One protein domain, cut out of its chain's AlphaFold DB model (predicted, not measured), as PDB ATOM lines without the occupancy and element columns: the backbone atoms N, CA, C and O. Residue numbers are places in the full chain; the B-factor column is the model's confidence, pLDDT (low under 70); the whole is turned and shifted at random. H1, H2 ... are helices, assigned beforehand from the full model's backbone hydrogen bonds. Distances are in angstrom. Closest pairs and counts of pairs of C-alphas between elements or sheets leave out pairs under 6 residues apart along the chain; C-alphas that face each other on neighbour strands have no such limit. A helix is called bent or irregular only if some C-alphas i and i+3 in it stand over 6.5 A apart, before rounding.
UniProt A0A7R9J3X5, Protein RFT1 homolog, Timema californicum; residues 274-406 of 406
ATOM      1  N   THR A 274      65.015  32.902 -22.210       89.12
ATOM      2  CA  THR A 274      65.085  32.901 -23.675       89.12
ATOM      3  C   THR A 274      64.255  34.045 -24.264       89.12
ATOM      4  O   THR A 274      63.336  34.560 -23.624       89.12
ATOM      5  N   PHE A 275      64.537  34.453 -25.502       88.88
ATOM      6  CA  PHE A 275      63.741  35.489 -26.172       88.88
ATOM      7  C   PHE A 275      62.265  35.103 -26.304       88.88
ATOM      8  O   PHE A 275      61.401  35.950 -26.077       88.88
ATOM      9  N   TYR A 276      61.985  33.827 -26.584       88.81
ATOM     10  CA  TYR A 276      60.644  33.257 -26.537       88.81
ATOM     11  C   TYR A 276      59.948  33.550 -25.203       88.81
ATOM     12  O   TYR A 276      58.856  34.111 -25.175       88.81
ATOM     13  N   GLU A 277      60.594  33.209 -24.084       90.31
ATOM     14  CA  GLU A 277      60.044  33.403 -22.741       90.31
ATOM     15  C   GLU A 277      59.869  34.882 -22.390       90.31
ATOM     16  O   GLU A 277      58.876  35.234 -21.759       90.31
ATOM     17  N   GLN A 278      60.780  35.752 -22.837       90.75
ATOM     18  CA  GLN A 278      60.661  37.205 -22.667       90.75
ATOM     19  C   GLN A 278      59.440  37.761 -23.409       90.75
ATOM     20  O   GLN A 278      58.654  38.509 -22.825       90.75
ATOM     21  N   GLY A 279      59.247  37.373 -24.676       89.81
ATOM     22  CA  GLY A 279      58.078  37.772 -25.463       89.81
ATOM     23  C   GLY A 279      56.778  37.251 -24.854       89.81
ATOM     24  O   GLY A 279      55.834  38.013 -24.652       89.81
ATOM     25  N   MET A 280      56.763  35.978 -24.459       90.56
ATOM     26  CA  MET A 280      55.636  35.358 -23.761       90.56
ATOM     27  C   MET A 280      55.293  36.077 -22.452       90.56
ATOM     28  O   MET A 280      54.119  36.354 -22.195       90.56
ATOM     29  N   TYR A 281      56.298  36.392 -21.633       90.88
ATOM     30  CA  TYR A 281      56.117  37.115 -20.378       90.88
ATOM     31  C   TYR A 281      55.546  38.517 -20.611       90.88
ATOM     32  O   TYR A 281      54.537  38.855 -19.997       90.88
ATOM     33  N   ASP A 282      56.122  39.313 -21.521       89.50
ATOM     34  CA  ASP A 282      55.644  40.677 -21.807       89.50
ATOM     35  C   ASP A 282      54.190  40.671 -22.302       89.50
ATOM     36  O   ASP A 282      53.369  41.468 -21.840       89.50
ATOM     37  N   VAL A 283      53.830  39.724 -23.175       89.44
ATOM     38  CA  VAL A 283      52.454  39.577 -23.671       89.44
ATOM     39  C   VAL A 283      51.491  39.206 -22.546       89.44
ATOM     40  O   VAL A 283      50.443  39.842 -22.402       89.44
ATOM     41  N   VAL A 284      51.827  38.200 -21.734       91.44
ATOM     42  CA  VAL A 284      50.967  37.753 -20.629       91.44
ATOM     43  C   VAL A 284      50.833  38.837 -19.561       91.44
ATOM     44  O   VAL A 284      49.717  39.088 -19.108       91.44
ATOM     45  N   ASN A 285      51.923  39.518 -19.201       89.56
ATOM     46  CA  ASN A 285      51.919  40.613 -18.232       89.56
ATOM     47  C   ASN A 285      51.049  41.781 -18.726       89.56
ATOM     48  O   ASN A 285      50.199  42.306 -18.003       89.56
ATOM     49  N   ASN A 286      51.169  42.158 -20.004       87.00
ATOM     50  CA  ASN A 286      50.329  43.204 -20.589       87.00
ATOM     51  C   ASN A 286      48.848  42.815 -20.666       87.00
ATOM     52  O   ASN A 286      47.995  43.681 -20.461       87.00
ATOM     53  N   LEU A 287      48.541  41.543 -20.941       88.81
ATOM     54  CA  LEU A 287      47.176  41.029 -21.039       88.81
ATOM     55  C   LEU A 287      46.515  40.848 -19.663       88.81
ATOM     56  O   LEU A 287      45.374  41.268 -19.474       88.81
ATOM     57  N   GLY A 288      47.196  40.254 -18.683       87.19
ATOM     58  CA  GLY A 288      46.591  40.019 -17.367       87.19
ATOM     59  C   GLY A 288      46.565  41.260 -16.471       87.19
ATOM     60  O   GLY A 288      45.630  41.415 -15.685       87.19
ATOM     61  N   SER A 289      47.468  42.228 -16.667       87.19
ATOM     62  CA  SER A 289      47.389  43.521 -15.971       87.19
ATOM     63  C   SER A 289      46.230  44.415 -16.440       87.19
ATOM     64  O   SER A 289      45.965  45.447 -15.819       87.19
ATOM     65  N   LEU A 290      45.482  44.043 -17.492       86.56
ATOM     66  CA  LEU A 290      44.309  44.804 -17.943       86.56
ATOM     67  C   LEU A 290      43.237  44.898 -16.852       86.56
ATOM     68  O   LEU A 290      42.668  45.971 -16.667       86.56
ATOM     69  N   ALA A 291      42.999  43.822 -16.096       85.12
ATOM     70  CA  ALA A 291      42.035  43.843 -14.996       85.12
ATOM     71  C   ALA A 291      42.409  44.907 -13.951       85.12
ATOM     72  O   ALA A 291      41.590  45.766 -13.625       85.12
ATOM     73  N   ALA A 292      43.672  44.935 -13.522       86.25
ATOM     74  CA  ALA A 292      44.166  45.960 -12.604       86.25
ATOM     75  C   ALA A 292      44.038  47.375 -13.202       86.25
ATOM     76  O   ALA A 292      43.533  48.289 -12.555       86.25
ATOM     77  N   ARG A 293      44.425  47.561 -14.473       84.50
ATOM     78  CA  ARG A 293      44.427  48.875 -15.146       84.50
ATOM     79  C   ARG A 293      43.030  49.445 -15.414       84.50
ATOM     80  O   ARG A 293      42.892  50.667 -15.465       84.50
ATOM     81  N   PHE A 294      42.035  48.598 -15.670       84.25
ATOM     82  CA  PHE A 294      40.705  49.029 -16.115       84.25
ATOM     83  C   PHE A 294      39.606  48.872 -15.078       84.25
ATOM     84  O   PHE A 294      38.633  49.618 -15.148       84.25
ATOM     85  N   LEU A 295      39.743  47.922 -14.155       87.75
ATOM     86  CA  LEU A 295      38.741  47.665 -13.126       87.75
ATOM     87  C   LEU A 295      39.203  48.232 -11.790       87.75
ATOM     88  O   LEU A 295      38.534  49.101 -11.246       87.75
ATOM     89  N   PHE A 296      40.356  47.791 -11.283       91.75
ATOM     90  CA  PHE A 296      40.771  48.135  -9.918       91.75
ATOM     91  C   PHE A 296      41.264  49.570  -9.792       91.75
ATOM     92  O   PHE A 296      40.781  50.292  -8.930       91.75
ATOM     93  N   ARG A 297      42.112  50.044 -10.707       89.25
ATOM     94  CA  ARG A 297      42.683  51.394 -10.607       89.25
ATOM     95  C   ARG A 297      41.638  52.527 -10.559       89.25
ATOM     96  O   ARG A 297      41.754  53.386  -9.693       89.25
ATOM     97  N   PRO A 298      40.586  52.555 -11.406       91.00
ATOM     98  CA  PRO A 298      39.528  53.562 -11.266       91.00
ATOM     99  C   PRO A 298      38.764  53.471  -9.937       91.00
ATOM    100  O   PRO A 298      38.324  54.493  -9.413       91.00
ATOM    101  N   ILE A 299      38.595  52.256  -9.405       92.00
ATOM    102  CA  ILE A 299      37.962  52.025  -8.102       92.00
ATOM    103  C   ILE A 299      38.866  52.548  -6.980       92.00
ATOM    104  O   ILE A 299      38.376  53.226  -6.084       92.00
ATOM    105  N   GLU A 300      40.172  52.286  -7.047       93.44
ATOM    106  CA  GLU A 300      41.178  52.786  -6.104       93.44
ATOM    107  C   GLU A 300      41.219  54.317  -6.084       93.44
ATOM    108  O   GLU A 300      41.179  54.904  -5.006       93.44
ATOM    109  N   ASP A 301      41.217  54.972  -7.251       89.38
ATOM    110  CA  ASP A 301      41.206  56.438  -7.355       89.38
ATOM    111  C   ASP A 301      39.938  57.038  -6.708       89.38
ATOM    112  O   ASP A 301      40.001  58.021  -5.962       89.38
ATOM    113  N   ALA A 302      38.774  56.426  -6.957       92.38
ATOM    114  CA  ALA A 302      37.506  56.851  -6.362       92.38
ATOM    115  C   ALA A 302      37.463  56.601  -4.845       92.38
ATOM    116  O   ALA A 302      36.990  57.454  -4.088       92.38
ATOM    117  N   ALA A 303      37.986  55.459  -4.395       93.44
ATOM    118  CA  ALA A 303      38.083  55.108  -2.985       93.44
ATOM    119  C   ALA A 303      39.029  56.054  -2.237       93.44
ATOM    120  O   ALA A 303      38.689  56.514  -1.149       93.44
ATOM    121  N   TYR A 304      40.164  56.421  -2.840       93.56
ATOM    122  CA  TYR A 304      41.126  57.349  -2.245       93.56
ATOM    123  C   TYR A 304      40.461  58.697  -1.994       93.56
ATOM    124  O   TYR A 304      40.518  59.236  -0.887       93.56
ATOM    125  N   PHE A 305      39.769  59.213  -3.016       92.38
ATOM    126  CA  PHE A 305      39.008  60.445  -2.893       92.38
ATOM    127  C   PHE A 305      37.966  60.335  -1.777       92.38
ATOM    128  O   PHE A 305      37.952  61.179  -0.884       92.38
ATOM    129  N   TYR A 306      37.157  59.273  -1.762       94.19
ATOM    130  CA  TYR A 306      36.149  59.059  -0.724       94.19
ATOM    131  C   TYR A 306      36.749  59.060   0.694       94.19
ATOM    132  O   TYR A 306      36.315  59.836   1.547       94.19
ATOM    133  N   PHE A 307      37.784  58.255   0.946       94.75
ATOM    134  CA  PHE A 307      38.400  58.151   2.271       94.75
ATOM    135  C   PHE A 307      39.085  59.447   2.705       94.75
ATOM    136  O   PHE A 307      38.985  59.812   3.876       94.75
ATOM    137  N   SER A 308      39.692  60.187   1.770       92.19
ATOM    138  CA  SER A 308      40.309  61.487   2.063       92.19
ATOM    139  C   SER A 308      39.306  62.551   2.528       92.19
ATOM    140  O   SER A 308      39.686  63.485   3.229       92.19
ATOM    141  N   GLN A 309      38.026  62.410   2.162       91.12
ATOM    142  CA  GLN A 309      36.949  63.294   2.620       91.12
ATOM    143  C   GLN A 309      36.323  62.820   3.940       91.12
ATOM    144  O   GLN A 309      35.775  63.629   4.686       91.12
ATOM    145  N   MET A 310      36.379  61.517   4.231       89.50
ATOM    146  CA  MET A 310      35.795  60.936   5.445       89.50
ATOM    147  C   MET A 310      36.717  61.038   6.664       89.50
ATOM    148  O   MET A 310      36.220  61.175   7.782       89.50
ATOM    149  N   VAL A 311      38.037  60.971   6.468       88.75
ATOM    150  CA  VAL A 311      39.027  60.961   7.552       88.75
ATOM    151  C   VAL A 311      39.888  62.216   7.483       88.75
ATOM    152  O   VAL A 311      40.566  62.461   6.485       88.75
ATOM    153  N   ARG A 312      39.897  63.013   8.557       86.38
ATOM    154  CA  ARG A 312      40.759  64.200   8.635       86.38
ATOM    155  C   ARG A 312      42.190  63.783   8.941       86.38
ATOM    156  O   ARG A 312      42.433  63.118   9.947       86.38
ATOM    157  N   ARG A 313      43.138  64.200   8.103       86.31
ATOM    158  CA  ARG A 313      44.566  64.000   8.374       86.31
ATOM    159  C   ARG A 313      44.997  64.785   9.607       86.31
ATOM    160  O   ARG A 313      44.442  65.839   9.901       86.31
ATOM    161  N   ASP A 314      45.995  64.253  10.305       85.12
ATOM    162  CA  ASP A 314      46.644  64.884  11.461       85.12
ATOM    163  C   ASP A 314      45.711  65.196  12.654       85.12
ATOM    164  O   ASP A 314      46.109  65.908  13.573       85.12
ATOM    165  N   SER A 315      44.497  64.634  12.689       84.88
ATOM    166  CA  SER A 315      43.591  64.721  13.843       84.88
ATOM    167  C   SER A 315      43.477  63.364  14.552       84.88
ATOM    168  O   SER A 315      43.258  62.343  13.888       84.88
ATOM    169  N   PRO A 316      43.607  63.316  15.890       84.75
ATOM    170  CA  PRO A 316      43.498  62.076  16.654       84.75
ATOM    171  C   PRO A 316      42.095  61.462  16.530       84.75
ATOM    172  O   PRO A 316      41.111  62.164  16.306       84.75
ATOM    173  N   ILE A 317      41.989  60.139  16.700       84.50
ATOM    174  CA  ILE A 317      40.742  59.365  16.503       84.50
ATOM    175  C   ILE A 317      39.582  59.915  17.351       84.50
ATOM    176  O   ILE A 317      38.431  59.877  16.926       84.50
ATOM    177  N   GLN A 318      39.878  60.456  18.533       86.81
ATOM    178  CA  GLN A 318      38.901  61.033  19.456       86.81
ATOM    179  C   GLN A 318      38.223  62.298  18.903       86.81
ATOM    180  O   GLN A 318      37.068  62.554  19.228       86.81
ATOM    181  N   GLU A 319      38.920  63.066  18.060       88.06
ATOM    182  CA  GLU A 319      38.424  64.307  17.445       88.06
ATOM    183  C   GLU A 319      37.762  64.066  16.078       88.06
ATOM    184  O   GLU A 319      37.180  64.978  15.483       88.06
ATOM    185  N   GLN A 320      37.833  62.834  15.562       88.44
ATOM    186  CA  GLN A 320      37.169  62.452  14.321       88.44
ATOM    187  C   GLN A 320      35.657  62.332  14.524       88.44
ATOM    188  O   GLN A 320      35.155  61.965  15.588       88.44
ATOM    189  N   ASN A 321      34.900  62.567  13.453       91.31
ATOM    190  CA  ASN A 321      33.468  62.307  13.474       91.31
ATOM    191  C   ASN A 321      33.217  60.789  13.488       91.31
ATOM    192  O   ASN A 321      33.431  60.105  12.487       91.31
ATOM    193  N   GLN A 322      32.707  60.283  14.612       90.44
ATOM    194  CA  GLN A 322      32.431  58.858  14.827       90.44
ATOM    195  C   GLN A 322      31.528  58.245  13.745       90.44
ATOM    196  O   GLN A 322      31.736  57.098  13.351       90.44
ATOM    197  N   LYS A 323      30.567  59.009  13.200       91.38
ATOM    198  CA  LYS A 323      29.719  58.531  12.096       91.38
ATOM    199  C   LYS A 323      30.535  58.329  10.819       91.38
ATOM    200  O   LYS A 323      30.450  57.267  10.220       91.38
ATOM    201  N   HIS A 324      31.369  59.301  10.438       91.50
ATOM    202  CA  HIS A 324      32.234  59.172   9.257       91.50
ATOM    203  C   HIS A 324      33.261  58.047   9.412       91.50
ATOM    204  O   HIS A 324      33.526  57.340   8.445       91.50
ATOM    205  N   MET A 325      33.786  57.822  10.621       91.88
ATOM    206  CA  MET A 325      34.695  56.705  10.891       91.88
ATOM    207  C   MET A 325      34.004  55.344  10.744       91.88
ATOM    208  O   MET A 325      34.552  54.449  10.098       91.88
ATOM    209  N   SER A 326      32.791  55.195  11.284       92.50
ATOM    210  CA  SER A 326      31.997  53.971  11.129       92.50
ATOM    211  C   SER A 326      31.638  53.707   9.664       92.50
ATOM    212  O   SER A 326      31.807  52.588   9.184       92.50
ATOM    213  N   GLU A 327      31.177  54.730   8.938       93.88
ATOM    214  CA  GLU A 327      30.864  54.621   7.507       93.88
ATOM    215  C   GLU A 327      32.107  54.269   6.683       93.88
ATOM    216  O   GLU A 327      32.075  53.344   5.877       93.88
ATOM    217  N   SER A 328      33.236  54.929   6.947       92.88
ATOM    218  CA  SER A 328      34.519  54.648   6.295       92.88
ATOM    219  C   SER A 328      34.958  53.192   6.499       92.88
ATOM    220  O   SER A 328      35.313  52.512   5.536       92.88
ATOM    221  N   SER A 329      34.843  52.662   7.723       93.56
ATOM    222  CA  SER A 329      35.130  51.252   8.018       93.56
ATOM    223  C   SER A 329      34.175  50.294   7.293       93.56
ATOM    224  O   SER A 329      34.604  49.266   6.761       93.56
ATOM    225  N   ASN A 330      32.880  50.620   7.248       96.06
ATOM    226  CA  ASN A 330      31.882  49.814   6.544       96.06
ATOM    227  C   ASN A 330      32.154  49.779   5.038       96.06
ATOM    228  O   ASN A 330      32.172  48.698   4.447       96.06
ATOM    229  N   VAL A 331      32.427  50.937   4.432       95.44
ATOM    230  CA  VAL A 331      32.761  51.053   3.010       95.44
ATOM    231  C   VAL A 331      34.059  50.322   2.696       95.44
ATOM    232  O   VAL A 331      34.091  49.578   1.722       95.44
ATOM    233  N   LEU A 332      35.098  50.434   3.529       95.94
ATOM    234  CA  LEU A 332      36.337  49.671   3.350       95.94
ATOM    235  C   LEU A 332      36.072  48.159   3.357       95.94
ATOM    236  O   LEU A 332      36.531  47.448   2.465       95.94
ATOM    237  N   CYS A 333      35.288  47.666   4.319       96.88
ATOM    238  CA  CYS A 333      34.933  46.250   4.412       96.88
ATOM    239  C   CYS A 333      34.128  45.775   3.190       96.88
ATOM    240  O   CYS A 333      34.429  44.729   2.610       96.88
ATOM    241  N   GLN A 334      33.127  46.548   2.762       95.88
ATOM    242  CA  GLN A 334      32.327  46.238   1.574       95.88
ATOM    243  C   GLN A 334      33.168  46.265   0.298       95.88
ATOM    244  O   GLN A 334      33.047  45.366  -0.536       95.88
ATOM    245  N   LEU A 335      34.049  47.258   0.168       95.50
ATOM    246  CA  LEU A 335      34.925  47.409  -0.981       95.50
ATOM    247  C   LEU A 335      35.891  46.229  -1.074       95.50
ATOM    248  O   LEU A 335      35.917  45.574  -2.112       95.50
ATOM    249  N   LEU A 336      36.585  45.889   0.020       96.31
ATOM    250  CA  LEU A 336      37.475  44.725   0.104       96.31
ATOM    251  C   LEU A 336      36.755  43.420  -0.248       96.31
ATOM    252  O   LEU A 336      37.289  42.607  -0.997       96.31
ATOM    253  N   ARG A 337      35.524  43.216   0.236       96.38
ATOM    254  CA  ARG A 337      34.721  42.039  -0.136       96.38
ATOM    255  C   ARG A 337      34.390  42.023  -1.624       96.38
ATOM    256  O   ARG A 337      34.509  40.977  -2.258       96.38
ATOM    257  N   CYS A 338      33.988  43.162  -2.181       95.19
ATOM    258  CA  CYS A 338      33.633  43.294  -3.590       95.19
ATOM    259  C   CYS A 338      34.834  42.995  -4.499       95.19
ATOM    260  O   CYS A 338      34.765  42.110  -5.354       95.19
ATOM    261  N   ILE A 339      35.962  43.670  -4.271       94.19
ATOM    262  CA  ILE A 339      37.165  43.520  -5.095       94.19
ATOM    263  C   ILE A 339      37.845  42.158  -4.910       94.19
ATOM    264  O   ILE A 339      38.304  41.586  -5.895       94.19
ATOM    265  N   ALA A 340      37.839  41.581  -3.702       95.12
ATOM    266  CA  ALA A 340      38.313  40.215  -3.490       95.12
ATOM    267  C   ALA A 340      37.414  39.195  -4.204       95.12
ATOM    268  O   ALA A 340      37.924  38.269  -4.824       95.12
ATOM    269  N   SER A 341      36.089  39.384  -4.190       95.75
ATOM    270  CA  SER A 341      35.158  38.520  -4.931       95.75
ATOM    271  C   SER A 341      35.400  38.602  -6.438       95.75
ATOM    272  O   SER A 341      35.476  37.574  -7.107       95.75
ATOM    273  N   LEU A 342      35.595  39.809  -6.975       94.12
ATOM    274  CA  LEU A 342      35.929  40.010  -8.385       94.12
ATOM    275  C   LEU A 342      37.287  39.382  -8.744       94.12
ATOM    276  O   LEU A 342      37.399  38.690  -9.755       94.12
ATOM    277  N   GLY A 343      38.302  39.561  -7.894       94.62
ATOM    278  CA  GLY A 343      39.608  38.916  -8.036       94.62
ATOM    279  C   GLY A 343      39.525  37.387  -7.980       94.62
ATOM    280  O   GLY A 343      40.187  36.716  -8.764       94.62
ATOM    281  N   LEU A 344      38.670  36.824  -7.119       95.75
ATOM    282  CA  LEU A 344      38.427  35.382  -7.022       95.75
ATOM    283  C   LEU A 344      37.735  34.837  -8.271       95.75
ATOM    284  O   LEU A 344      38.116  33.772  -8.750       95.75
ATOM    285  N   VAL A 345      36.769  35.566  -8.837       95.12
ATOM    286  CA  VAL A 345      36.172  35.216 -10.136       95.12
ATOM    287  C   VAL A 345      37.264  35.174 -11.207       95.12
ATOM    288  O   VAL A 345      37.398  34.171 -11.906       95.12
ATOM    289  N   ILE A 346      38.110  36.206 -11.298       94.31
ATOM    290  CA  ILE A 346      39.224  36.221 -12.260       94.31
ATOM    291  C   ILE A 346      40.192  35.062 -12.005       94.31
ATOM    292  O   ILE A 346      40.639  34.436 -12.961       94.31
ATOM    293  N   LEU A 347      40.491  34.734 -10.748       95.38
ATOM    294  CA  LEU A 347      41.359  33.616 -10.398       95.38
ATOM    295  C   LEU A 347      40.762  32.280 -10.853       95.38
ATOM    296  O   LEU A 347      41.410  31.557 -11.605       95.38
ATOM    297  N   VAL A 348      39.534  31.966 -10.437       95.75
ATOM    298  CA  VAL A 348      38.873  30.678 -10.706       95.75
ATOM    299  C   VAL A 348      38.664  30.468 -12.204       95.75
ATOM    300  O   VAL A 348      39.076  29.445 -12.751       95.75
ATOM    301  N   PHE A 349      38.076  31.449 -12.893       94.81
ATOM    302  CA  PHE A 349      37.868  31.353 -14.337       94.81
ATOM    303  C   PHE A 349      39.194  31.454 -15.098       94.81
ATOM    304  O   PHE A 349      39.394  30.749 -16.084       94.81
ATOM    305  N   GLY A 350      40.137  32.259 -14.612       93.81
ATOM    306  CA  GLY A 350      41.484  32.357 -15.160       93.81
ATOM    307  C   GLY A 350      42.213  31.018 -15.156       93.81
ATOM    308  O   GLY A 350      42.810  30.661 -16.169       93.81
ATOM    309  N   GLN A 351      42.099  30.219 -14.088       94.62
ATOM    310  CA  GLN A 351      42.726  28.893 -14.038       94.62
ATOM    311  C   GLN A 351      42.270  27.978 -15.183       94.62
ATOM    312  O   GLN A 351      43.099  27.360 -15.865       94.62
ATOM    313  N   SER A 352      40.960  27.938 -15.429       94.06
ATOM    314  CA  SER A 352      40.344  27.054 -16.421       94.06
ATOM    315  C   SER A 352      40.456  27.582 -17.854       94.06
ATOM    316  O   SER A 352      40.722  26.811 -18.775       94.06
ATOM    317  N   TYR A 353      40.300  28.894 -18.056       94.56
ATOM    318  CA  TYR A 353      40.180  29.503 -19.386       94.56
ATOM    319  C   TYR A 353      41.453  30.194 -19.894       94.56
ATOM    320  O   TYR A 353      41.442  30.697 -21.016       94.56
ATOM    321  N   SER A 354      42.566  30.181 -19.144       94.56
ATOM    322  CA  SER A 354      43.851  30.773 -19.577       94.56
ATOM    323  C   SER A 354      44.279  30.328 -20.978       94.56
ATOM    324  O   SER A 354      44.617  31.160 -21.816       94.56
ATOM    325  N   THR A 355      44.212  29.026 -21.271       94.06
ATOM    326  CA  THR A 355      44.594  28.488 -22.586       94.06
ATOM    327  C   THR A 355      43.693  29.022 -23.699       94.06
ATOM    328  O   THR A 355      44.186  29.428 -24.749       94.06
ATOM    329  N   LEU A 356      42.376  29.064 -23.470       93.69
ATOM    330  CA  LEU A 356      41.416  29.579 -24.448       93.69
ATOM    331  C   LEU A 356      41.624  31.077 -24.696       93.69
ATOM    332  O   LEU A 356      41.621  31.513 -25.845       93.69
ATOM    333  N   LEU A 357      41.836  31.849 -23.628       92.56
ATOM    334  CA  LEU A 357      42.082  33.287 -23.703       92.56
ATOM    335  C   LEU A 357      43.337  33.594 -24.530       92.56
ATOM    336  O   LEU A 357      43.295  34.428 -25.432       92.56
ATOM    337  N   LEU A 358      44.437  32.890 -24.255       93.25
ATOM    338  CA  LEU A 358      45.693  33.053 -24.987       93.25
ATOM    339  C   LEU A 358      45.566  32.635 -26.451       93.25
ATOM    340  O   LEU A 358      46.043  33.349 -27.335       93.25
ATOM    341  N   PHE A 359      44.869  31.528 -26.717       92.50
ATOM    342  CA  PHE A 359      44.592  31.088 -28.079       92.50
ATOM    343  C   PHE A 359      43.775  32.126 -28.856       92.50
ATOM    344  O   PHE A 359      44.110  32.448 -29.996       92.50
ATOM    345  N   LEU A 360      42.736  32.693 -28.236       90.62
ATOM    346  CA  LEU A 360      41.922  33.733 -28.858       90.62
ATOM    347  C   LEU A 360      42.744  34.997 -29.137       90.62
ATOM    348  O   LEU A 360      42.559  35.625 -30.178       90.62
ATOM    349  N   TYR A 361      43.658  35.361 -28.239       90.19
ATOM    350  CA  TYR A 361      44.455  36.573 -28.373       90.19
ATOM    351  C   TYR A 361      45.548  36.441 -29.448       90.19
ATOM    352  O   TYR A 361      45.469  37.088 -30.492       90.19
ATOM    353  N   GLY A 362      46.528  35.560 -29.238       86.50
ATOM    354  CA  GLY A 362      47.726  35.439 -30.085       86.50
ATOM    355  C   GLY A 362      47.900  34.081 -30.765       86.50
ATOM    356  O   GLY A 362      48.935  33.829 -31.373       86.50
ATOM    357  N   GLY A 363      46.904  33.195 -30.699       88.50
ATOM    358  CA  GLY A 363      46.924  31.918 -31.412       88.50
ATOM    359  C   GLY A 363      47.820  30.857 -30.771       88.50
ATOM    360  O   GLY A 363      48.063  30.849 -29.563       88.50
ATOM    361  N   ARG A 364      48.290  29.908 -31.596       85.94
ATOM    362  CA  ARG A 364      49.016  28.713 -31.125       85.94
ATOM    363  C   ARG A 364      50.338  29.039 -30.427       85.94
ATOM    364  O   ARG A 364      50.692  28.345 -29.482       85.94
ATOM    365  N   GLY A 365      51.013  30.111 -30.845       83.31
ATOM    366  CA  GLY A 365      52.303  30.515 -30.280       83.31
ATOM    367  C   GLY A 365      52.248  30.920 -28.805       83.31
ATOM    368  O   GLY A 365      53.263  30.804 -28.128       83.31
ATOM    369  N   LEU A 366      51.078  31.350 -28.301       86.06
ATOM    370  CA  LEU A 366      50.895  31.721 -26.891       86.06
ATOM    371  C   LEU A 366      50.463  30.559 -25.988       86.06
ATOM    372  O   LEU A 366      50.573  30.654 -24.768       86.06
ATOM    373  N   ILE A 367      49.918  29.483 -26.563       89.88
ATOM    374  CA  ILE A 367      49.508  28.296 -25.795       89.88
ATOM    375  C   ILE A 367      50.605  27.236 -25.736       89.88
ATOM    376  O   ILE A 367      50.562  26.379 -24.856       89.88
ATOM    377  N   SER A 368      51.572  27.283 -26.654       81.69
ATOM    378  CA  SER A 368      52.797  26.499 -26.554       81.69
ATOM    379  C   SER A 368      53.690  27.047 -25.433       81.69
ATOM    380  O   SER A 368      53.724  28.251 -25.184       81.69
ATOM    381  N   GLY A 369      54.409  26.170 -24.733       84.31
ATOM    382  CA  GLY A 369      55.365  26.576 -23.698       84.31
ATOM    383  C   GLY A 369      54.722  27.112 -22.403       84.31
ATOM    384  O   GLY A 369      53.683  26.601 -21.975       84.31
ATOM    385  N   PRO A 370      55.335  28.108 -21.730       89.44
ATOM    386  CA  PRO A 370      54.948  28.521 -20.378       89.44
ATOM    387  C   PRO A 370      53.716  29.438 -20.323       89.44
ATOM    388  O   PRO A 370      53.251  29.753 -19.229       89.44
ATOM    389  N   GLY A 371      53.168  29.867 -21.467       90.81
ATOM    390  CA  GLY A 371      52.094  30.866 -21.555       90.81
ATOM    391  C   GLY A 371      50.879  30.597 -20.662       90.81
ATOM    392  O   GLY A 371      50.540  31.457 -19.844       90.81
ATOM    393  N   PRO A 372      50.230  29.418 -20.746       94.00
ATOM    394  CA  PRO A 372      49.094  29.096 -19.888       94.00
ATOM    395  C   PRO A 372      49.445  29.133 -18.398       94.00
ATOM    396  O   PRO A 372      48.670  29.656 -17.604       94.00
ATOM    397  N   THR A 373      50.617  28.625 -18.010       93.81
ATOM    398  CA  THR A 373      51.077  28.633 -16.614       93.81
ATOM    399  C   THR A 373      51.346  30.054 -16.118       93.81
ATOM    400  O   THR A 373      50.930  30.404 -15.015       93.81
ATOM    401  N   LEU A 374      51.961  30.899 -16.950       93.56
ATOM    402  CA  LEU A 374      52.174  32.321 -16.673       93.56
ATOM    403  C   LEU A 374      50.844  33.054 -16.479       93.56
ATOM    404  O   LEU A 374      50.677  33.759 -15.489       93.56
ATOM    405  N   MET A 375      49.873  32.852 -17.374       95.06
ATOM    406  CA  MET A 375      48.563  33.504 -17.266       95.06
ATOM    407  C   MET A 375      47.832  33.072 -15.992       95.06
ATOM    408  O   MET A 375      47.309  33.910 -15.262       95.06
ATOM    409  N   ARG A 376      47.882  31.780 -15.657       95.56
ATOM    410  CA  ARG A 376      47.342  31.238 -14.404       95.56
ATOM    411  C   ARG A 376      47.971  31.873 -13.165       95.56
ATOM    412  O   ARG A 376      47.243  32.260 -12.251       95.56
ATOM    413  N   ALA A 377      49.297  31.997 -13.132       94.50
ATOM    414  CA  ALA A 377      50.009  32.665 -12.043       94.50
ATOM    415  C   ALA A 377      49.661  34.162 -11.973       94.50
ATOM    416  O   ALA A 377      49.506  34.739 -10.894       94.50
ATOM    417  N   HIS A 378      49.463  34.795 -13.127       93.25
ATOM    418  CA  HIS A 378      49.094  36.198 -13.185       93.25
ATOM    419  C   HIS A 378      47.653  36.437 -12.708       93.25
ATOM    420  O   HIS A 378      47.411  37.399 -11.988       93.25
ATOM    421  N   CYS A 379      46.710  35.523 -12.961       94.62
ATOM    422  CA  CYS A 379      45.367  35.580 -12.371       94.62
ATOM    423  C   CYS A 379      45.389  35.517 -10.833       94.62
ATOM    424  O   CYS A 379      44.583  36.185 -10.187       94.62
ATOM    425  N   LEU A 380      46.331  34.776 -10.234       94.69
ATOM    426  CA  LEU A 380      46.571  34.827  -8.783       94.69
ATOM    427  C   LEU A 380      47.117  36.191  -8.357       94.69
ATOM    428  O   LEU A 380      46.643  36.768  -7.380       94.69
ATOM    429  N   SER A 381      48.054  36.740  -9.128       92.88
ATOM    430  CA  SER A 381      48.603  38.077  -8.877       92.88
ATOM    431  C   SER A 381      47.518  39.159  -8.928       92.88
ATOM    432  O   SER A 381      47.530  40.064  -8.104       92.88
ATOM    433  N   VAL A 382      46.534  39.054  -9.830       92.94
ATOM    434  CA  VAL A 382      45.399  39.991  -9.928       92.94
ATOM    435  C   VAL A 382      44.571  40.017  -8.638       92.94
ATOM    436  O   VAL A 382      44.187  41.098  -8.198       92.94
ATOM    437  N   LEU A 383      44.329  38.869  -7.998       94.62
ATOM    438  CA  LEU A 383      43.635  38.826  -6.706       94.62
ATOM    439  C   LEU A 383      44.430  39.553  -5.612       94.62
ATOM    440  O   LEU A 383      43.858  40.340  -4.859       94.62
ATOM    441  N   LEU A 384      45.743  39.312  -5.541       94.75
ATOM    442  CA  LEU A 384      46.616  39.971  -4.566       94.75
ATOM    443  C   LEU A 384      46.679  41.484  -4.803       94.75
ATOM    444  O   LEU A 384      46.562  42.257  -3.856       94.75
ATOM    445  N   LEU A 385      46.794  41.902  -6.067       92.12
ATOM    446  CA  LEU A 385      46.785  43.308  -6.468       92.12
ATOM    447  C   LEU A 385      45.479  44.003  -6.094       92.12
ATOM    448  O   LEU A 385      45.532  45.129  -5.616       92.12
ATOM    449  N   ALA A 386      44.331  43.337  -6.264       91.94
ATOM    450  CA  ALA A 386      43.039  43.892  -5.875       91.94
ATOM    451  C   ALA A 386      43.047  44.278  -4.391       91.94
ATOM    452  O   ALA A 386      42.810  45.432  -4.037       91.94
ATOM    453  N   VAL A 387      43.359  43.309  -3.522       94.12
ATOM    454  CA  VAL A 387      43.355  43.513  -2.068       94.12
ATOM    455  C   VAL A 387      44.386  44.564  -1.673       94.12
ATOM    456  O   VAL A 387      44.041  45.502  -0.955       94.12
ATOM    457  N   ASN A 388      45.614  44.440  -2.187       94.31
ATOM    458  CA  ASN A 388      46.695  45.373  -1.894       94.31
ATOM    459  C   ASN A 388      46.321  46.811  -2.280       94.31
ATOM    460  O   ASN A 388      46.430  47.704  -1.444       94.31
ATOM    461  N   GLY A 389      45.811  47.025  -3.497       92.75
ATOM    462  CA  GLY A 389      45.482  48.351  -4.019       92.75
ATOM    463  C   GLY A 389      44.462  49.100  -3.163       92.75
ATOM    464  O   GLY A 389      44.666  50.269  -2.838       92.75
ATOM    465  N   VAL A 390      43.403  48.427  -2.696       93.56
ATOM    466  CA  VAL A 390      42.404  49.053  -1.807       93.56
ATOM    467  C   VAL A 390      42.972  49.340  -0.414       93.56
ATOM    468  O   VAL A 390      42.702  50.407   0.141       93.56
ATOM    469  N   THR A 391      43.769  48.431   0.156       94.12
ATOM    470  CA  THR A 391      44.390  48.667   1.471       94.12
ATOM    471  C   THR A 391      45.416  49.797   1.442       94.12
ATOM    472  O   THR A 391      45.441  50.635   2.342       94.12
ATOM    473  N   GLU A 392      46.224  49.858   0.386       92.31
ATOM    474  CA  GLU A 392      47.234  50.888   0.161       92.31
ATOM    475  C   GLU A 392      46.569  52.251  -0.063       92.31
ATOM    476  O   GLU A 392      46.926  53.235   0.583       92.31
ATOM    477  N   CYS A 393      45.520  52.288  -0.885       92.12
ATOM    478  CA  CYS A 393      44.678  53.459  -1.096       92.12
ATOM    479  C   CYS A 393      44.107  54.017   0.221       92.12
ATOM    480  O   CYS A 393      44.254  55.211   0.501       92.12
ATOM    481  N   TYR A 394      43.505  53.166   1.058       93.12
ATOM    482  CA  TYR A 394      42.989  53.580   2.367       93.12
ATOM    483  C   TYR A 394      44.105  54.095   3.286       93.12
ATOM    484  O   TYR A 394      43.956  55.143   3.921       93.12
ATOM    485  N   SER A 395      45.243  53.395   3.329       91.50
ATOM    486  CA  SER A 395      46.408  53.812   4.111       91.50
ATOM    487  C   SER A 395      46.886  55.202   3.686       91.50
ATOM    488  O   SER A 395      46.984  56.099   4.518       91.50
ATOM    489  N   PHE A 396      47.096  55.438   2.391       89.56
ATOM    490  CA  PHE A 396      47.532  56.744   1.898       89.56
ATOM    491  C   PHE A 396      46.493  57.847   2.094       89.56
ATOM    492  O   PHE A 396      46.858  59.005   2.312       89.56
ATOM    493  N   ALA A 397      45.201  57.533   2.029       87.94
ATOM    494  CA  ALA A 397      44.159  58.519   2.287       87.94
ATOM    495  C   ALA A 397      44.186  59.002   3.750       87.94
ATOM    496  O   ALA A 397      43.987  60.193   4.002       87.94
ATOM    497  N   THR A 398      44.486  58.100   4.690       88.75
ATOM    498  CA  THR A 398      44.348  58.321   6.141       88.75
ATOM    499  C   THR A 398      45.651  58.637   6.881       88.75
ATOM    500  O   THR A 398      45.597  59.200   7.974       88.75
ATOM    501  N   MET A 399      46.815  58.313   6.309       88.31
ATOM    502  CA  MET A 399      48.125  58.568   6.915       88.31
ATOM    503  C   MET A 399      48.357  60.052   7.237       88.31
ATOM    504  O   MET A 399      48.011  60.951   6.466       88.31
ATOM    505  N   SER A 400      48.994  60.290   8.388       82.81
ATOM    506  CA  SER A 400      49.463  61.618   8.804       82.81
ATOM    507  C   SER A 400      50.591  62.121   7.907       82.81
ATOM    508  O   SER A 400      51.324  61.334   7.302       82.81
ATOM    509  N   THR A 401      50.802  63.437   7.887       79.56
ATOM    510  CA  THR A 401      51.870  64.053   7.082       79.56
ATOM    511  C   THR A 401      53.250  63.482   7.453       79.56
ATOM    512  O   THR A 401      54.054  63.158   6.587       79.56
ATOM    513  N   ARG A 402      53.483  63.199   8.745       76.31
ATOM    514  CA  ARG A 402      54.726  62.569   9.234       76.31
ATOM    515  C   ARG A 402      54.934  61.124   8.770       76.31
ATOM    516  O   ARG A 402      56.068  60.655   8.777       76.31
ATOM    517  N   GLN A 403      53.862  60.395   8.462       79.19
ATOM    518  CA  GLN A 403      53.938  59.015   7.969       79.19
ATOM    519  C   GLN A 403      54.151  58.959   6.456       79.19
ATOM    520  O   GLN A 403      54.744  57.999   5.984       79.19
ATOM    521  N   LEU A 404      53.695  59.980   5.724       72.94
ATOM    522  CA  LEU A 404      53.899  60.124   4.279       72.94
ATOM    523  C   LEU A 404      55.341  60.504   3.907       72.94
ATOM    524  O   LEU A 404      55.800  60.134   2.834       72.94
ATOM    525  N   ASP A 405      56.043  61.232   4.783       66.50
ATOM    526  CA  ASP A 405      57.416  61.712   4.550       66.50
ATOM    527  C   ASP A 405      58.519  60.691   4.923       66.50
ATOM    528  O   ASP A 405      59.709  61.019   4.861       66.50
ATOM    529  N   ARG A 406      58.149  59.472   5.344       51.59
ATOM    530  CA  ARG A 406      59.067  58.350   5.618       51.59
ATOM    531  C   ARG A 406      59.150  57.417   4.424       51.59
ATOM    532  O   ARG A 406      60.280  56.948   4.158       51.59
TER     533      ARG A 406
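AT A GLANCE: This is residues 274 to 406 of the 406 residues of the protein "Protein RFT1 homolog" of Timema californicum (UniProt A0A7R9J3X5). Three long helices, H1, H2a and H4, run side by side as an up-and-down bundle drawn out into a rod, each running against the one before it in the chain. At one end H2 turns sharply into its short arm H2b, which with the small helix H3 caps that end, while the first part of H1 swings off at a kink; at the other end lie the long link from H1 to H2 and the small helix H5. The printed part has 133 residues with five named helices in the order H1 to H5 and no named strand, so the class is all helix. The whole is loose, with a radius of gyration of the C-alphas of 19.0 A, and spans 61 by 29 by 17 A.

HOW THE PARTS SIT: The longest helix and the hub is H2, residues 322 to 362, assigned as one helix by its hydrogen bonds but bent: C-alphas 352 and 355 are 7.6 A apart. Its arms, H2a with residues 322 to 352 and H2b with residues 355 to 362, stand about perpendicular, at 87 degrees. H2a touches H4, residues 371 to 398, at a shallow tilt of 5 degrees, opposite ways; the closest C-alphas, of Gly 343 and Leu 383, are 4.2 A apart. H4 touches H1, residues 275 to 310, at a shallow tilt of 23 degrees, the same way, closest at the C-alphas of Ser 308 and Ala 397, 4.9 A. H1 and H2a form a helical hairpin at a shallow tilt of 19 degrees; H1 touches H2a with residues 296 to 310 alone, closest at the C-alphas of Met 310 and His 324, 5.5 A. H2b touches residues 371 to 372 of H4, about perpendicular at 88 degrees, with the C-alphas of Thr 355 and Pro 372 5.3 A apart. H2b also touches H3, residues 364 to 367, where the C-alphas of Leu 358 and Leu 366 are 5.7 A apart. H5, residues 401 to 404, is close to H4 but not clearly touching; the C-alphas of Phe 396 and Leu 404 are 7.6 A apart. Every O i to N i+4 pair is within hydrogen-bond range in H2b and H4, against 26 of 32 in H1 and 26 of 27 in H2a; H3 and H5 are too short for such a pair.

IN THESE COORDINATES: H2a is 45.3 A long, from C-alpha 322 at (32.431, 58.858, 14.827) to C-alpha 352, and H2b 10.7 A. H1 is 49.3 A long, begins with C-alpha 275 at (63.741, 35.489, -26.172) and has a kink of 43 degrees near residue 292; it is neither bent nor irregular, but only just: C-alphas 293 and 296 are 6.4 A apart. H4 is 39.8 A long, with a kink of 27 degrees near residue 384. H3 measures 5.4 A and H5 5.2 A, ending with C-alpha 404 at (53.899, 60.124, 4.279).

THE WHOLE: The two C-alphas farthest apart, of Glu 319 and Arg 364, are 61.1 A apart. The printed part has no cut and ends at residue 406, the chain's last. The link from H1 to H2, 11 residues, is long; the other three are tight. Mean pLDDT of the printed part is 90.4, and residues 405 to 406 are under 70.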